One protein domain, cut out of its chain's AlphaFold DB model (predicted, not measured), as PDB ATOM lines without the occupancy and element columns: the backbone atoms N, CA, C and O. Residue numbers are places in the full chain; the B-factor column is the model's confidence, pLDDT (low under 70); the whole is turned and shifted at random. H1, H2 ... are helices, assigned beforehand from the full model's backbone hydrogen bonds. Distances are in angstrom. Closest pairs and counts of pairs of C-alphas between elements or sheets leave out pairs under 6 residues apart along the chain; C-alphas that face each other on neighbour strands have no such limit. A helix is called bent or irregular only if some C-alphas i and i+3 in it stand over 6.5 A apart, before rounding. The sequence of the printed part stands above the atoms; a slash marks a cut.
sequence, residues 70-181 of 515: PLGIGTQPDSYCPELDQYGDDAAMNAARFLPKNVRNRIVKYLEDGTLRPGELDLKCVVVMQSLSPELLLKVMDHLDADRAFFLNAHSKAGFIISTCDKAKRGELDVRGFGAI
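What this domain is: This is residues 70 to 181 of the 515 residues of the protein "Ubiquitin-like domain-containing protein" of Perkinsus marinus (strain ATCC 50983 / TXsc) (UniProt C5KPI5). What does the model look like? Two groups of helices cross each other: H2, H4 and H7 side by side in a curved row, and H3 and H5 side by side, with H5 packing on H7. Short H1 is at the H2 and H3 end, short H6 is near H5 and H7, and residues 70 to 81 run outside the helices. What are the figures? The printed part has 112 residues with seven named helices, H1 to H7 in order, and no named strand, and its class is all helix. It is compact, with a radius of gyration of the C-alphas of 13.9 A and spans of 38 by 33 by 20 A.

Where its parts are: Where does the first helix begin? H1, residues 82 to 87, begins with C-alpha 82 at (17.290, -24.803, -19.770). It is neither bent nor irregular, but only just: C-alphas 83 and 86 are 6.2 A apart. Which helices follow? H2 is residues 91 to 96, H3 is residues 101 to 112 and 16.3 A long, and H4 is residues 123 to 130. H5 is residues 134 to 146 and 18.5 A long, and H6 is residues 148 to 153. Where does the last one end? H7, residues 157 to 170, is 20.0 A long and ends with C-alpha 170 at (5.971, -56.141, -25.560).

How they stand to each other: What is near H1? It is close to but not clearly touching H2, closest C-alphas Leu 84 and Met 93 at 7.0 A, and likewise H3, Leu 84 and Val 108 at 6.7 A. Which helices touch? H2 touches H4 at a shallow tilt of 18 degrees, the same way, closest C-alphas Ala 92 and Leu 123 at 4.2 A. H3 touches H5, with residues 102 to 106 and 137 to 141 alone, at 28 degrees, shallow, the same way, closest C-alphas Val 103 and Leu 138 at 6.9 A. H4 touches H7 at a shallow tilt of 33 degrees, only just short of steep, closest C-alphas Cys 125 and Ile 162 at 5.7 A. How do H5, H6 and H7 stand? H5 and H7 touch at a steep tilt of 54 degrees, opposite ways, closest C-alphas Val 140 and Cys 165 at 6.5 A. H6 is close to but not clearly touching H7, closest C-alphas Phe 151 and Lys 157 at 6.7 A. What do the backbones show? In H2 to H7 every O i to N i+4 pair is within hydrogen-bond range; in H1 0 of 2 are, against 2 of 3 O i to N i+3 pairs.

The domain as a whole: How far does it reach? The two C-alphas farthest apart, of Gln 86 and Ile 181, are 41.5 A apart. Are there cuts or long links? The printed part has no cut and no long link. Where is confidence low? The pLDDT is under 70 in residues 70 to 85, 88 to 89 and 172 to 181.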
ATOM      1  N   PRO A  70      24.890 -40.587  -9.432       35.88
ATOM      2  CA  PRO A  70      25.625 -41.483 -10.331       35.88
ATOM      3  C   PRO A  70      25.674 -40.974 -11.784       35.88
ATOM      4  O   PRO A  70      24.637 -40.696 -12.388       35.88
ATOM      5  N   LEU A  71      26.876 -40.917 -12.373       41.78
ATOM      6  CA  LEU A  71      27.091 -40.560 -13.783       41.78
ATOM      7  C   LEU A  71      26.880 -41.773 -14.713       41.78
ATOM      8  O   LEU A  71      27.513 -42.816 -14.554       41.78
ATOM      9  N   GLY A  72      25.970 -41.630 -15.681       35.97
ATOM     10  CA  GLY A  72      25.632 -42.649 -16.682       35.97
ATOM     11  C   GLY A  72      26.592 -42.704 -17.881       35.97
ATOM     12  O   GLY A  72      27.241 -41.725 -18.241       35.97
ATOM     13  N   ILE A  73      26.653 -43.883 -18.502       32.94
ATOM     14  CA  ILE A  73      27.530 -44.276 -19.616       32.94
ATOM     15  C   ILE A  73      27.233 -43.480 -20.900       32.94
ATOM     16  O   ILE A  73      26.138 -43.568 -21.444       32.94
ATOM     17  N   GLY A  74      28.262 -42.824 -21.444       35.22
ATOM     18  CA  GLY A  74      28.618 -42.932 -22.866       35.22
ATOM     19  C   GLY A  74      27.636 -42.424 -23.926       35.22
ATOM     20  O   GLY A  74      27.409 -43.116 -24.908       35.22
ATOM     21  N   THR A  75      27.157 -41.195 -23.786       32.53
ATOM     22  CA  THR A  75      26.923 -40.260 -24.902       32.53
ATOM     23  C   THR A  75      27.241 -38.888 -24.335       32.53
ATOM     24  O   THR A  75      26.734 -38.568 -23.259       32.53
ATOM     25  N   GLN A  76      28.112 -38.102 -24.976       35.56
ATOM     26  CA  GLN A  76      28.294 -36.715 -24.546       35.56
ATOM     27  C   GLN A  76      26.912 -36.045 -24.479       35.56
ATOM     28  O   GLN A  76      26.112 -36.241 -25.399       35.56
ATOM     29  N   PRO A  77      26.580 -35.339 -23.382       40.38
ATOM     30  CA  PRO A  77      25.289 -34.698 -23.236       40.38
ATOM     31  C   PRO A  77      25.286 -33.465 -24.131       40.38
ATOM     32  O   PRO A  77      25.534 -32.349 -23.679       40.38
ATOM     33  N   ASP A  78      25.024 -33.664 -25.419       37.94
ATOM     34  CA  ASP A  78      24.726 -32.551 -26.298       37.94
ATOM     35  C   ASP A  78      23.463 -31.868 -25.766       37.94
ATOM     36  O   ASP A  78      22.345 -32.389 -25.817       37.94
ATOM     37  N   SER A  79      23.685 -30.656 -25.257       48.25
ATOM     38  CA  SER A  79      22.732 -29.660 -24.769       48.25
ATOM     39  C   SER A  79      21.964 -30.017 -23.487       48.25
ATOM     40  O   SER A  79      20.943 -30.701 -23.497       48.25
ATOM     41  N   TYR A  80      22.442 -29.461 -22.373       53.44
ATOM     42  CA  TYR A  80      21.617 -28.922 -21.286       53.44
ATOM     43  C   TYR A  80      20.329 -28.284 -21.855       53.44
ATOM     44  O   TYR A  80      20.415 -27.485 -22.787       53.44
ATOM     45  N   CYS A  81      19.153 -28.677 -21.353       53.94
ATOM     46  CA  CYS A  81      17.859 -28.087 -21.727       53.94
ATOM     47  C   CYS A  81      17.434 -27.111 -20.620       53.94
ATOM     48  O   CYS A  81      16.881 -27.577 -19.621       53.94
ATOM     49  N   PRO A  82      17.684 -25.797 -20.769       61.09
ATOM     50  CA  PRO A  82      17.290 -24.803 -19.770       61.09
ATOM     51  C   PRO A  82      15.763 -24.671 -19.649       61.09
ATOM     52  O   PRO A  82      15.273 -24.155 -18.651       61.09
ATOM     53  N   GLU A  83      14.990 -25.156 -20.631       65.38
ATOM     54  CA  GLU A  83      13.528 -25.002 -20.641       65.38
ATOM     55  C   GLU A  83      12.812 -25.850 -19.580       65.38
ATOM     56  O   GLU A  83      11.673 -25.557 -19.230       65.38
ATOM     57  N   LEU A  84      13.448 -26.897 -19.042       66.88
ATOM     58  CA  LEU A  84      12.861 -27.694 -17.957       66.88
ATOM     59  C   LEU A  84      13.066 -27.060 -16.574       66.88
ATOM     60  O   LEU A  84      12.333 -27.393 -15.645       66.88
ATOM     61  N   ASP A  85      14.012 -26.127 -16.440       66.50
ATOM     62  CA  ASP A  85      14.381 -25.527 -15.152       66.50
ATOM     63  C   ASP A  85      13.277 -24.607 -14.606       66.50
ATOM     64  O   ASP A  85      13.136 -24.440 -13.397       66.50
ATOM     65  N   GLN A  86      12.422 -24.076 -15.486       72.62
ATOM     66  CA  GLN A  86      11.283 -23.235 -15.101       72.62
ATOM     67  C   GLN A  86      10.134 -24.006 -14.426       72.62
ATOM     68  O   GLN A  86       9.245 -23.386 -13.847       72.62
ATOM     69  N   TYR A  87      10.141 -25.345 -14.476       70.25
ATOM     70  CA  TYR A  87       9.070 -26.196 -13.938       70.25
ATOM     71  C   TYR A  87       9.413 -26.862 -12.592       70.25
ATOM     72  O   TYR A  87       8.638 -27.693 -12.114       70.25
ATOM     73  N   GLY A  88      10.523 -26.461 -11.959       67.00
ATOM     74  CA  GLY A  88      10.919 -26.863 -10.606       67.00
ATOM     75  C   GLY A  88      11.889 -28.051 -10.532       67.00
ATOM     76  O   GLY A  88      11.967 -28.886 -11.432       67.00
ATOM     77  N   ASP A  89      12.614 -28.144  -9.411       66.12
ATOM     78  CA  ASP A  89      13.670 -29.143  -9.157       66.12
ATOM     79  C   ASP A  89      13.139 -30.477  -8.596       66.12
ATOM     80  O   ASP A  89      13.721 -31.084  -7.691       66.12
ATOM     81  N   ASP A  90      12.029 -30.970  -9.134       77.25
ATOM     82  CA  ASP A  90      11.516 -32.280  -8.743       77.25
ATOM     83  C   ASP A  90      12.467 -33.399  -9.196       77.25
ATOM     84  O   ASP A  90      13.062 -33.360 -10.279       77.25
ATOM     85  N   ALA A  91      12.572 -34.470  -8.400       78.56
ATOM     86  CA  ALA A  91      13.411 -35.629  -8.724       78.56
ATOM     87  C   ALA A  91      13.099 -36.221 -10.116       78.56
ATOM     88  O   ALA A  91      13.996 -36.710 -10.804       78.56
ATOM     89  N   ALA A  92      11.837 -36.143 -10.552       78.94
ATOM     90  CA  ALA A  92      11.409 -36.567 -11.881       78.94
ATOM     91  C   ALA A  92      11.919 -35.641 -13.000       78.94
ATOM     92  O   ALA A  92      12.381 -36.145 -14.024       78.94
ATOM     93  N   MET A  93      11.899 -34.318 -12.805       82.31
ATOM     94  CA  MET A  93      12.413 -33.349 -13.783       82.31
ATOM     95  C   MET A  93      13.933 -33.449 -13.910       82.31
ATOM     96  O   MET A  93      14.461 -33.510 -15.021       82.31
ATOM     97  N   ASN A  94      14.630 -33.623 -12.784       82.06
ATOM     98  CA  ASN A  94      16.066 -33.897 -12.760       82.06
ATOM     99  C   ASN A  94      16.424 -35.174 -13.535       82.06
ATOM    100  O   ASN A  94      17.384 -35.186 -14.302       82.06
ATOM    101  N   ALA A  95      15.627 -36.238 -13.398       81.56
ATOM    102  CA  ALA A  95      15.806 -37.453 -14.188       81.56
ATOM    103  C   ALA A  95      15.463 -37.239 -15.678       81.56
ATOM    104  O   ALA A  95      16.120 -37.805 -16.555       81.56
ATOM    105  N   ALA A  96      14.464 -36.408 -15.991       82.56
ATOM    106  CA  ALA A  96      14.035 -36.149 -17.365       82.56
ATOM    107  C   ALA A  96      15.114 -35.415 -18.178       82.56
ATOM    108  O   ALA A  96      15.195 -35.605 -19.393       82.56
ATOM    109  N   ARG A  97      16.014 -34.671 -17.516       81.38
ATOM    110  CA  ARG A  97      17.192 -34.048 -18.146       81.38
ATOM    111  C   ARG A  97      18.099 -35.063 -18.849       81.38
ATOM    112  O   ARG A  97      18.725 -34.708 -19.841       81.38
ATOM    113  N   PHE A  98      18.137 -36.321 -18.410       82.69
ATOM    114  CA  PHE A  98      18.961 -37.365 -19.035       82.69
ATOM    115  C   PHE A  98      18.274 -38.090 -20.207       82.69
ATOM    116  O   PHE A  98      18.865 -38.993 -20.797       82.69
ATOM    117  N   LEU A  99      17.034 -37.731 -20.558       84.94
ATOM    118  CA  LEU A  99      16.352 -38.297 -21.724       84.94
ATOM    119  C   LEU A  99      16.906 -37.722 -23.045       84.94
ATOM    120  O   LEU A  99      17.442 -36.610 -23.061       84.94
ATOM    121  N   PRO A 100      16.735 -38.430 -24.181       86.25
ATOM    122  CA  PRO A 100      17.128 -37.921 -25.494       86.25
ATOM    123  C   PRO A 100      16.451 -36.584 -25.834       86.25
ATOM    124  O   PRO A 100      15.263 -36.404 -25.557       86.25
ATOM    125  N   LYS A 101      17.172 -35.677 -26.509       83.19
ATOM    126  CA  LYS A 101      16.706 -34.316 -26.853       83.19
ATOM    127  C   LYS A 101      15.311 -34.285 -27.487       83.19
ATOM    128  O   LYS A 101      14.448 -33.543 -27.036       83.19
ATOM    129  N   ASN A 102      15.063 -35.151 -28.469       85.75
ATOM    130  CA  ASN A 102      13.775 -35.230 -29.171       85.75
ATOM    131  C   ASN A 102      12.602 -35.547 -28.228       85.75
ATOM    132  O   ASN A 102      11.496 -35.050 -28.417       85.75
ATOM    133  N   VAL A 103      12.851 -36.361 -27.201       87.69
ATOM    134  CA  VAL A 103      11.850 -36.755 -26.203       87.69
ATOM    135  C   VAL A 103      11.659 -35.637 -25.185       87.69
ATOM    136  O   VAL A 103      10.520 -35.309 -24.865       87.69
ATOM    137  N   ARG A 104      12.749 -35.003 -24.724       87.69
ATOM    138  CA  ARG A 104      12.680 -33.849 -23.812       87.69
ATOM    139  C   ARG A 104      11.859 -32.712 -24.410       87.69
ATOM    140  O   ARG A 104      10.951 -32.233 -23.747       87.69
ATOM    141  N   ASN A 105      12.094 -32.367 -25.675       87.56
ATOM    142  CA  ASN A 105      11.346 -31.311 -26.360       87.56
ATOM    143  C   ASN A 105       9.841 -31.612 -26.421       87.56
ATOM    144  O   ASN A 105       9.024 -30.714 -26.249       87.56
ATOM    145  N   ARG A 106       9.452 -32.881 -26.620       88.88
ATOM    146  CA  ARG A 106       8.036 -33.276 -26.579       88.88
ATOM    147  C   ARG A 106       7.447 -33.207 -25.170       88.88
ATOM    148  O   ARG A 106       6.305 -32.796 -25.026       88.88
ATOM    149  N   ILE A 107       8.213 -33.559 -24.135       87.75
ATOM    150  CA  ILE A 107       7.775 -33.408 -22.736       87.75
ATOM    151  C   ILE A 107       7.591 -31.928 -22.382       87.75
ATOM    152  O   ILE A 107       6.580 -31.583 -21.779       87.75
ATOM    153  N   VAL A 108       8.521 -31.058 -22.789       87.50
ATOM    154  CA  VAL A 108       8.397 -29.599 -22.626       87.50
ATOM    155  C   VAL A 108       7.135 -29.103 -23.327       87.50
ATOM    156  O   VAL A 108       6.297 -28.482 -22.686       87.50
ATOM    157  N   LYS A 109       6.917 -29.502 -24.585       89.12
ATOM    158  CA  LYS A 109       5.689 -29.179 -25.317       89.12
ATOM    159  C   LYS A 109       4.426 -29.652 -24.583       89.12
ATOM    160  O   LYS A 109       3.441 -28.931 -24.528       89.12
ATOM    161  N   TYR A 110       4.435 -30.840 -23.976       88.88
ATOM    162  CA  TYR A 110       3.295 -31.317 -23.184       88.88
ATOM    163  C   TYR A 110       3.025 -30.483 -21.927       88.88
ATOM    164  O   TYR A 110       1.857 -30.359 -21.545       88.88
ATOM    165  N   LEU A 111       4.072 -29.942 -21.300       87.19
ATOM    166  CA  LEU A 111       3.973 -29.036 -20.153       87.19
ATOM    167  C   LEU A 111       3.467 -27.650 -20.580       87.19
ATOM    168  O   LEU A 111       2.599 -27.094 -19.914       87.19
ATOM    169  N   GLU A 112       3.959 -27.125 -21.704       87.19
ATOM    170  CA  GLU A 112       3.521 -25.850 -22.292       87.19
ATOM    171  C   GLU A 112       2.061 -25.901 -22.751       87.19
ATOM    172  O   GLU A 112       1.266 -25.035 -22.397       87.19
ATOM    173  N   ASP A 113       1.680 -26.968 -23.458       85.06
ATOM    174  CA  ASP A 113       0.315 -27.197 -23.939       85.06
ATOM    175  C   ASP A 113      -0.674 -27.512 -22.789       85.06
ATOM    176  O   ASP A 113      -1.865 -27.720 -23.025       85.06
ATOM    177  N   GLY A 114      -0.190 -27.642 -21.546       82.50
ATOM    178  CA  GLY A 114      -0.996 -27.975 -20.367       82.50
ATOM    179  C   GLY A 114      -1.538 -29.410 -20.343       82.50
ATOM    180  O   GLY A 114      -2.367 -29.746 -19.495       82.50
ATOM    181  N   THR A 115      -1.081 -30.277 -21.253       85.00
ATOM    182  CA  THR A 115      -1.460 -31.703 -21.276       85.00
ATOM    183  C   THR A 115      -0.875 -32.494 -20.107       85.00
ATOM    184  O   THR A 115      -1.472 -33.479 -19.665       85.00
ATOM    185  N   LEU A 116       0.280 -32.051 -19.614       86.81
ATOM    186  CA  LEU A 116       0.953 -32.549 -18.429       86.81
ATOM    187  C   LEU A 116       1.108 -31.377 -17.461       86.81
ATOM    188  O   LEU A 116       1.562 -30.309 -17.862       86.81
ATOM    189  N   ARG A 117       0.744 -31.558 -16.190       84.25
ATOM    190  CA  ARG A 117       0.995 -30.532 -15.167       84.25
ATOM    191  C   ARG A 117       2.333 -30.773 -14.458       84.25
ATOM    192  O   ARG A 117       2.745 -31.932 -14.324       84.25
ATOM    193  N   PRO A 118       2.995 -29.721 -13.942       77.56
ATOM    194  CA  PRO A 118       4.154 -29.882 -13.067       77.56
ATOM    195  C   PRO A 118       3.791 -30.781 -11.872       77.56
ATOM    196  O   PRO A 118       2.748 -30.589 -11.246       77.56
ATOM    197  N   GLY A 119       4.601 -31.809 -11.605       81.25
ATOM    198  CA  GLY A 119       4.356 -32.802 -10.549       81.25
ATOM    199  C   GLY A 119       3.496 -34.021 -10.935       81.25
ATOM    200  O   GLY A 119       3.415 -34.971 -10.158       81.25
ATOM    201  N   GLU A 120       2.887 -34.072 -12.128       84.56
ATOM    202  CA  GLU A 120       2.165 -35.275 -12.601       84.56
ATOM    203  C   GLU A 120       3.091 -36.366 -13.164       84.56
ATOM    204  O   GLU A 120       2.664 -37.509 -13.382       84.56
ATOM    205  N   LEU A 121       4.360 -36.022 -13.399       85.31
ATOM    206  CA  LEU A 121       5.397 -36.935 -13.859       85.31
ATOM    207  C   LEU A 121       6.112 -37.570 -12.658       85.31
ATOM    208  O   LEU A 121       6.771 -36.887 -11.883       85.31
ATOM    209  N   ASP A 122       6.004 -38.891 -12.517       87.69
ATOM    210  CA  ASP A 122       6.680 -39.643 -11.449       87.69
ATOM    211  C   ASP A 122       8.118 -40.016 -11.859       87.69
ATOM    212  O   ASP A 122       8.384 -40.347 -13.020       87.69
ATOM    213  N   LEU A 123       9.037 -40.076 -10.891       86.50
ATOM    214  CA  LEU A 123      10.413 -40.545 -11.085       86.50
ATOM    215  C   LEU A 123      10.434 -41.947 -11.710       86.50
ATOM    216  O   LEU A 123      11.218 -42.224 -12.618       86.50
ATOM    217  N   LYS A 124       9.526 -42.829 -11.274       85.81
ATOM    218  CA  LYS A 124       9.401 -44.185 -11.831       85.81
ATOM    219  C   LYS A 124       9.095 -44.169 -13.324       85.81
ATOM    220  O   LYS A 124       9.629 -44.995 -14.055       85.81
ATOM    221  N   CYS A 125       8.250 -43.244 -13.771       89.69
ATOM    222  CA  CYS A 125       7.892 -43.109 -15.177       89.69
ATOM    223  C   CYS A 125       9.123 -42.759 -16.016       89.69
ATOM    224  O   CYS A 125       9.404 -43.422 -17.012       89.69
ATOM    225  N   VAL A 126       9.904 -41.777 -15.565       88.56
ATOM    226  CA  VAL A 126      11.113 -41.324 -16.263       88.56
ATOM    227  C   VAL A 126      12.182 -42.414 -16.309       88.56
ATOM    228  O   VAL A 126      12.762 -42.658 -17.363       88.56
ATOM    229  N   VAL A 127      12.392 -43.143 -15.210       88.25
ATOM    230  CA  VAL A 127      13.319 -44.290 -15.179       88.25
ATOM    231  C   VAL A 127      12.866 -45.395 -16.140       88.25
ATOM    232  O   VAL A 127      13.683 -45.991 -16.843       88.25
ATOM    233  N   VAL A 128      11.558 -45.664 -16.223       88.38
ATOM    234  CA  VAL A 128      11.022 -46.622 -17.199       88.38
ATOM    235  C   VAL A 128      11.283 -46.140 -18.626       88.38
ATOM    236  O   VAL A 128      11.736 -46.949 -19.430       88.38
ATOM    237  N   MET A 129      11.093 -44.855 -18.931       87.44
ATOM    238  CA  MET A 129      11.417 -44.279 -20.244       87.44
ATOM    239  C   MET A 129      12.910 -44.399 -20.580       87.44
ATOM    240  O   MET A 129      13.246 -44.821 -21.683       87.44
ATOM    241  N   GLN A 130      13.801 -44.121 -19.623       88.06
ATOM    242  CA  GLN A 130      15.254 -44.284 -19.785       88.06
ATOM    243  C   GLN A 130      15.670 -45.744 -20.020       88.06
ATOM    244  O   GLN A 130      16.685 -46.004 -20.657       88.06
ATOM    245  N   SER A 131      14.892 -46.713 -19.524       85.69
ATOM    246  CA  SER A 131      15.169 -48.138 -19.748       85.69
ATOM    247  C   SER A 131      14.878 -48.613 -21.180       85.69
ATOM    248  O   SER A 131      15.255 -49.734 -21.531       85.69
ATOM    249  N   LEU A 132      14.177 -47.817 -21.997       82.19
ATOM    250  CA  LEU A 132      13.891 -48.146 -23.396       82.19
ATOM    251  C   LEU A 132      15.034 -47.688 -24.310       82.19
ATOM    252  O   LEU A 132      15.670 -46.665 -24.085       82.19
ATOM    253  N   SER A 133      15.243 -48.419 -25.408       85.06
ATOM    254  CA  SER A 133      16.081 -47.943 -26.514       85.06
ATOM    255  C   SER A 133      15.493 -46.660 -27.125       85.06
ATOM    256  O   SER A 133      14.263 -46.566 -27.226       85.06
ATOM    257  N   PRO A 134      16.324 -45.729 -27.624       80.38
ATOM    258  CA  PRO A 134      15.869 -44.425 -28.116       80.38
ATOM    259  C   PRO A 134      14.839 -44.526 -29.255       80.38
ATOM    260  O   PRO A 134      13.884 -43.757 -29.279       80.38
ATOM    261  N   GLU A 135      14.962 -45.514 -30.145       81.50
ATOM    262  CA  GLU A 135      14.007 -45.741 -31.241       81.50
ATOM    263  C   GLU A 135      12.609 -46.142 -30.745       81.50
ATOM    264  O   GLU A 135      11.597 -45.622 -31.210       81.50
ATOM    265  N   LEU A 136      12.537 -47.048 -29.762       82.94
ATOM    266  CA  LEU A 136      11.268 -47.455 -29.150       82.94
ATOM    267  C   LEU A 136      10.637 -46.312 -28.358       82.94
ATOM    268  O   LEU A 136       9.417 -46.183 -28.339       82.94
ATOM    269  N   LEU A 137      11.461 -45.488 -27.713       86.56
ATOM    270  CA  LEU A 137      10.982 -44.336 -26.967       86.56
ATOM    271  C   LEU A 137      10.342 -43.294 -27.898       86.56
ATOM    272  O   LEU A 137       9.293 -42.762 -27.559       86.56
ATOM    273  N   LEU A 138      10.901 -43.065 -29.090       87.69
ATOM    274  CA  LEU A 138      10.275 -42.214 -30.109       87.69
ATOM    275  C   LEU A 138       8.908 -42.752 -30.546       87.69
ATOM    276  O   LEU A 138       7.943 -41.996 -30.542       87.69
ATOM    277  N   LYS A 139       8.789 -44.064 -30.796       85.06
ATOM    278  CA  LYS A 139       7.492 -44.694 -31.108       85.06
ATOM    279  C   LYS A 139       6.468 -44.530 -29.986       85.06
ATOM    280  O   LYS A 139       5.285 -44.337 -30.250       85.06
ATOM    281  N   VAL A 140       6.912 -44.611 -28.727       87.25
ATOM    282  CA  VAL A 140       6.054 -44.330 -27.567       87.25
ATOM    283  C   VAL A 140       5.538 -42.900 -27.626       87.25
ATOM    284  O   VAL A 140       4.341 -42.699 -27.451       87.25
ATOM    285  N   MET A 141       6.401 -41.925 -27.913       89.56
ATOM    286  CA  MET A 141       5.972 -40.533 -28.044       89.56
ATOM    287  C   MET A 141       5.029 -40.331 -29.239       89.56
ATOM    288  O   MET A 141       4.031 -39.638 -29.094       89.56
ATOM    289  N   ASP A 142       5.269 -40.981 -30.382       87.44
ATOM    290  CA  ASP A 142       4.369 -40.912 -31.544       87.44
ATOM    291  C   ASP A 142       2.976 -41.475 -31.225       87.44
ATOM    292  O   ASP A 142       1.963 -40.900 -31.610       87.44
ATOM    293  N   HIS A 143       2.908 -42.567 -30.459       85.50
ATOM    294  CA  HIS A 143       1.640 -43.105 -29.973       85.50
ATOM    295  C   HIS A 143       0.965 -42.171 -28.959       85.50
ATOM    296  O   HIS A 143      -0.257 -42.073 -28.944       85.50
ATOM    297  N   LEU A 144       1.720 -41.502 -28.081       86.88
ATOM    298  CA  LEU A 144       1.153 -40.512 -27.154       86.88
ATOM    299  C   LEU A 144       0.580 -39.301 -27.901       86.88
ATOM    300  O   LEU A 144      -0.458 -38.780 -27.498       86.88
ATOM    301  N   ASP A 145       1.224 -38.892 -28.996       86.81
ATOM    302  CA  ASP A 145       0.743 -37.824 -29.872       86.81
ATOM    303  C   ASP A 145      -0.501 -38.244 -30.669       86.81
ATOM    304  O   ASP A 145      -1.446 -37.462 -30.770       86.81
ATOM    305  N   ALA A 146      -0.544 -39.478 -31.181       85.50
ATOM    306  CA  ALA A 146      -1.714 -40.013 -31.880       85.50
ATOM    307  C   ALA A 146      -2.923 -40.181 -30.941       85.50
ATOM    308  O   ALA A 146      -4.028 -39.739 -31.250       85.50
ATOM    309  N   ASP A 147      -2.700 -40.740 -29.748       84.44
ATOM    310  CA  ASP A 147      -3.730 -40.985 -28.733       84.44
ATOM    311  C   ASP A 147      -3.863 -39.824 -27.734       84.44
ATOM    312  O   ASP A 147      -4.234 -40.016 -26.568       84.44
ATOM    313  N   ARG A 148      -3.583 -38.590 -28.167       83.62
ATOM    314  CA  ARG A 148      -3.537 -37.417 -27.280       83.62
ATOM    315  C   ARG A 148      -4.838 -37.198 -26.503       83.62
ATOM    316  O   ARG A 148      -4.792 -36.825 -25.332       83.62
ATOM    317  N   ALA A 149      -5.990 -37.506 -27.100       81.06
ATOM    318  CA  ALA A 149      -7.291 -37.451 -26.429       81.06
ATOM    319  C   ALA A 149      -7.401 -38.447 -25.255       81.06
ATOM    320  O   ALA A 149      -7.898 -38.104 -24.181       81.06
ATOM    321  N   PHE A 150      -6.896 -39.674 -25.419       84.38
ATOM    322  CA  PHE A 150      -6.873 -40.675 -24.346       84.38
ATOM    323  C   PHE A 150      -5.848 -40.326 -23.274       84.38
ATOM    324  O   PHE A 150      -6.114 -40.508 -22.084       84.38
ATOM    325  N   PHE A 151      -4.699 -39.789 -23.684       86.62
ATOM    326  CA  PHE A 151      -3.678 -39.329 -22.757       86.62
ATOM    327  C   PHE A 151      -4.208 -38.195 -21.866       86.62
ATOM    328  O   PHE A 151      -4.105 -38.279 -20.640       86.62
ATOM    329  N   LEU A 152      -4.884 -37.201 -22.447       86.62
ATOM    330  CA  LEU A 152      -5.542 -36.100 -21.732       86.62
ATOM    331  C   LEU A 152      -6.612 -36.574 -20.742       86.62
ATOM    332  O   LEU A 152      -6.648 -36.104 -19.605       86.62
ATOM    333  N   ASN A 153      -7.416 -37.565 -21.120       86.81
ATOM    334  CA  ASN A 153      -8.476 -38.104 -20.264       86.81
ATOM    335  C   ASN A 153      -7.983 -39.143 -19.239       86.81
ATOM    336  O   ASN A 153      -8.749 -39.587 -18.382       86.81
ATOM    337  N   ALA A 154      -6.712 -39.552 -19.294       86.88
ATOM    338  CA  ALA A 154      -6.174 -40.551 -18.380       86.88
ATOM    339  C   ALA A 154      -6.168 -40.062 -16.921       86.88
ATOM    340  O   ALA A 154      -5.612 -39.007 -16.607       86.88
ATOM    341  N   HIS A 155      -6.692 -40.899 -16.017       84.69
ATOM    342  CA  HIS A 155      -6.707 -40.661 -14.566       84.69
ATOM    343  C   HIS A 155      -5.292 -40.536 -13.964       84.69
ATOM    344  O   HIS A 155      -5.104 -39.932 -12.912       84.69
ATOM    345  N   SER A 156      -4.277 -41.129 -14.600       90.38
ATOM    346  CA  SER A 156      -2.871 -40.944 -14.232       90.38
ATOM    347  C   SER A 156      -2.023 -40.841 -15.493       90.38
ATOM    348  O   SER A 156      -1.916 -41.812 -16.243       90.38
ATOM    349  N   LYS A 157      -1.407 -39.673 -15.707       88.56
ATOM    350  CA  LYS A 157      -0.530 -39.405 -16.855       88.56
ATOM    351  C   LYS A 157       0.728 -40.272 -16.801       88.56
ATOM    352  O   LYS A 157       0.994 -41.020 -17.737       88.56
ATOM    353  N   ALA A 158       1.422 -40.283 -15.660       89.19
ATOM    354  CA  ALA A 158       2.561 -41.171 -15.423       89.19
ATOM    355  C   ALA A 158       2.193 -42.659 -15.577       89.19
ATOM    356  O   ALA A 158       2.924 -43.417 -16.210       89.19
ATOM    357  N   GLY A 159       1.037 -43.087 -15.056       88.94
ATOM    358  CA  GLY A 159       0.567 -44.467 -15.205       88.94
ATOM    359  C   GLY A 159       0.271 -44.848 -16.659       88.94
ATOM    360  O   GLY A 159       0.587 -45.964 -17.080       88.94
ATOM    361  N   PHE A 160      -0.291 -43.922 -17.439       89.50
ATOM    362  CA  PHE A 160      -0.530 -44.118 -18.867       89.50
ATOM    363  C   PHE A 160       0.787 -44.276 -19.632       89.50
ATOM    364  O   PHE A 160       0.944 -45.256 -20.353       89.50
ATOM    365  N   ILE A 161       1.765 -43.394 -19.404       90.00
ATOM    366  CA  ILE A 161       3.086 -43.474 -20.048       90.00
ATOM    367  C   ILE A 161       3.800 -44.784 -19.686       90.00
ATOM    368  O   ILE A 161       4.344 -45.441 -20.573       90.00
ATOM    369  N   ILE A 162       3.756 -45.219 -18.418       91.12
ATOM    370  CA  ILE A 162       4.328 -46.509 -17.988       91.12
ATOM    371  C   ILE A 162       3.661 -47.672 -18.733       91.12
ATOM    372  O   ILE A 162       4.353 -48.531 -19.277       91.12
ATOM    373  N   SER A 163       2.328 -47.678 -18.811       88.31
ATOM    374  CA  SER A 163       1.571 -48.700 -19.545       88.31
ATOM    375  C   SER A 163       1.962 -48.740 -21.024       88.31
ATOM    376  O   SER A 163       2.200 -49.818 -21.572       88.31
ATOM    377  N   THR A 164       2.095 -47.579 -21.665       87.62
ATOM    378  CA  THR A 164       2.520 -47.456 -23.066       87.62
ATOM    379  C   THR A 164       3.961 -47.928 -23.261       87.62
ATOM    380  O   THR A 164       4.235 -48.682 -24.193       87.62
ATOM    381  N   CYS A 165       4.872 -47.598 -22.343       87.44
ATOM    382  CA  CYS A 165       6.241 -48.117 -22.348       87.44
ATOM    383  C   CYS A 165       6.272 -49.647 -22.201       87.44
ATOM    384  O   CYS A 165       7.029 -50.324 -22.897       87.44
ATOM    385  N   ASP A 166       5.426 -50.219 -21.345       84.94
ATOM    386  CA  ASP A 166       5.316 -51.670 -21.175       84.94
ATOM    387  C   ASP A 166       4.672 -52.358 -22.387       84.94
ATOM    388  O   ASP A 166       5.022 -53.495 -22.715       84.94
ATOM    389  N   LYS A 167       3.738 -51.699 -23.082       80.25
ATOM    390  CA  LYS A 167       3.208 -52.150 -24.383       80.25
ATOM    391  C   LYS A 167       4.294 -52.117 -25.460       80.25
ATOM    392  O   LYS A 167       4.447 -53.088 -26.198       80.25
ATOM    393  N   ALA A 168       5.104 -51.061 -25.500       81.88
ATOM    394  CA  ALA A 168       6.236 -50.950 -26.418       81.88
ATOM    395  C   ALA A 168       7.285 -52.041 -26.171       81.88
ATOM    396  O   ALA A 168       7.705 -52.706 -27.112       81.88
ATOM    397  N   LYS A 169       7.631 -52.318 -24.904       80.31
ATOM    398  CA  LYS A 169       8.510 -53.442 -24.522       80.31
ATOM    399  C   LYS A 169       7.970 -54.799 -24.976       80.31
ATOM    400  O   LYS A 169       8.745 -55.717 -25.236       80.31
ATOM    401  N   ARG A 170       6.644 -54.939 -25.053       70.81
ATOM    402  CA  ARG A 170       5.971 -56.141 -25.560       70.81
ATOM    403  C   ARG A 170       5.850 -56.172 -27.087       70.81
ATOM    404  O   ARG A 170       5.524 -57.229 -27.611       70.81
ATOM    405  N   GLY A 171       6.138 -55.077 -27.793       70.19
ATOM    406  CA  GLY A 171       5.975 -54.979 -29.248       70.19
ATOM    407  C   GLY A 171       4.524 -54.758 -29.695       70.19
ATOM    408  O   GLY A 171       4.170 -55.099 -30.819       70.19
ATOM    409  N   GLU A 172       3.676 -54.218 -28.816       68.19
ATOM    410  CA  GLU A 172       2.243 -53.980 -29.075       68.19
ATOM    411  C   GLU A 172       1.964 -52.614 -29.745       68.19
ATOM    412  O   GLU A 172       0.821 -52.340 -30.088       68.19
ATOM    413  N   LEU A 173       2.980 -51.757 -29.921       63.34
ATOM    414  CA  LEU A 173       2.830 -50.318 -30.200       63.34
ATOM    415  C   LEU A 173       3.193 -49.874 -31.638       63.34
ATOM    416  O   LEU A 173       3.550 -48.717 -31.840       63.34
ATOM    417  N   ASP A 174       3.199 -50.773 -32.627       54.38
ATOM    418  CA  ASP A 174       3.692 -50.448 -33.977       54.38
ATOM    419  C   ASP A 174       2.600 -49.894 -34.918       54.38
ATOM    420  O   ASP A 174       1.496 -50.431 -35.010       54.38
ATOM    421  N   VAL A 175       2.951 -48.844 -35.669       46.38
ATOM    422  CA  VAL A 175       2.080 -48.020 -36.544       46.38
ATOM    423  C   VAL A 175       1.512 -48.752 -37.770       46.38
ATOM    424  O   VAL A 175       0.678 -48.206 -38.485       46.38
ATOM    425  N   ARG A 176       1.897 -50.012 -38.009       45.88
ATOM    426  CA  ARG A 176       1.306 -50.865 -39.061       45.88
ATOM    427  C   ARG A 176       0.035 -51.595 -38.619       45.88
ATOM    428  O   ARG A 176      -0.418 -52.495 -39.319       45.88
ATOM    429  N   GLY A 177      -0.538 -51.242 -37.467       40.31
ATOM    430  CA  GLY A 177      -1.860 -51.738 -37.070       40.31
ATOM    431  C   GLY A 177      -1.921 -53.238 -36.772       40.31
ATOM    432  O   GLY A 177      -3.005 -53.803 -36.710       40.31
ATOM    433  N   PHE A 178      -0.781 -53.886 -36.548       34.53
ATOM    434  CA  PHE A 178      -0.703 -55.217 -35.966       34.53
ATOM    435  C   PHE A 178       0.508 -55.222 -35.050       34.53
ATOM    436  O   PHE A 178       1.644 -55.120 -35.510       34.53
ATOM    437  N   GLY A 179       0.272 -55.324 -33.742       41.56
ATOM    438  CA  GLY A 179       1.340 -55.679 -32.823       41.56
ATOM    439  C   GLY A 179       2.075 -56.897 -33.378       41.56
ATOM    440  O   GLY A 179       1.448 -57.831 -33.882       41.56
ATOM    441  N   ALA A 180       3.399 -56.924 -33.257       44.47
ATOM    442  CA  ALA A 180       4.227 -58.091 -33.578       44.47
ATOM    443  C   ALA A 180       4.021 -59.233 -32.554       44.47
ATOM    444  O   ALA A 180       4.923 -59.994 -32.202       44.47
ATOM    445  N   ILE A 181       2.802 -59.331 -32.036       48.94
ATOM    446  CA  ILE A 181       2.259 -60.383 -31.221       48.94
ATOM    447  C   ILE A 181       1.060 -60.898 -32.002       48.94
ATOM    448  O   ILE A 181       0.062 -60.198 -32.138       48.94
TER     449      ILE A 181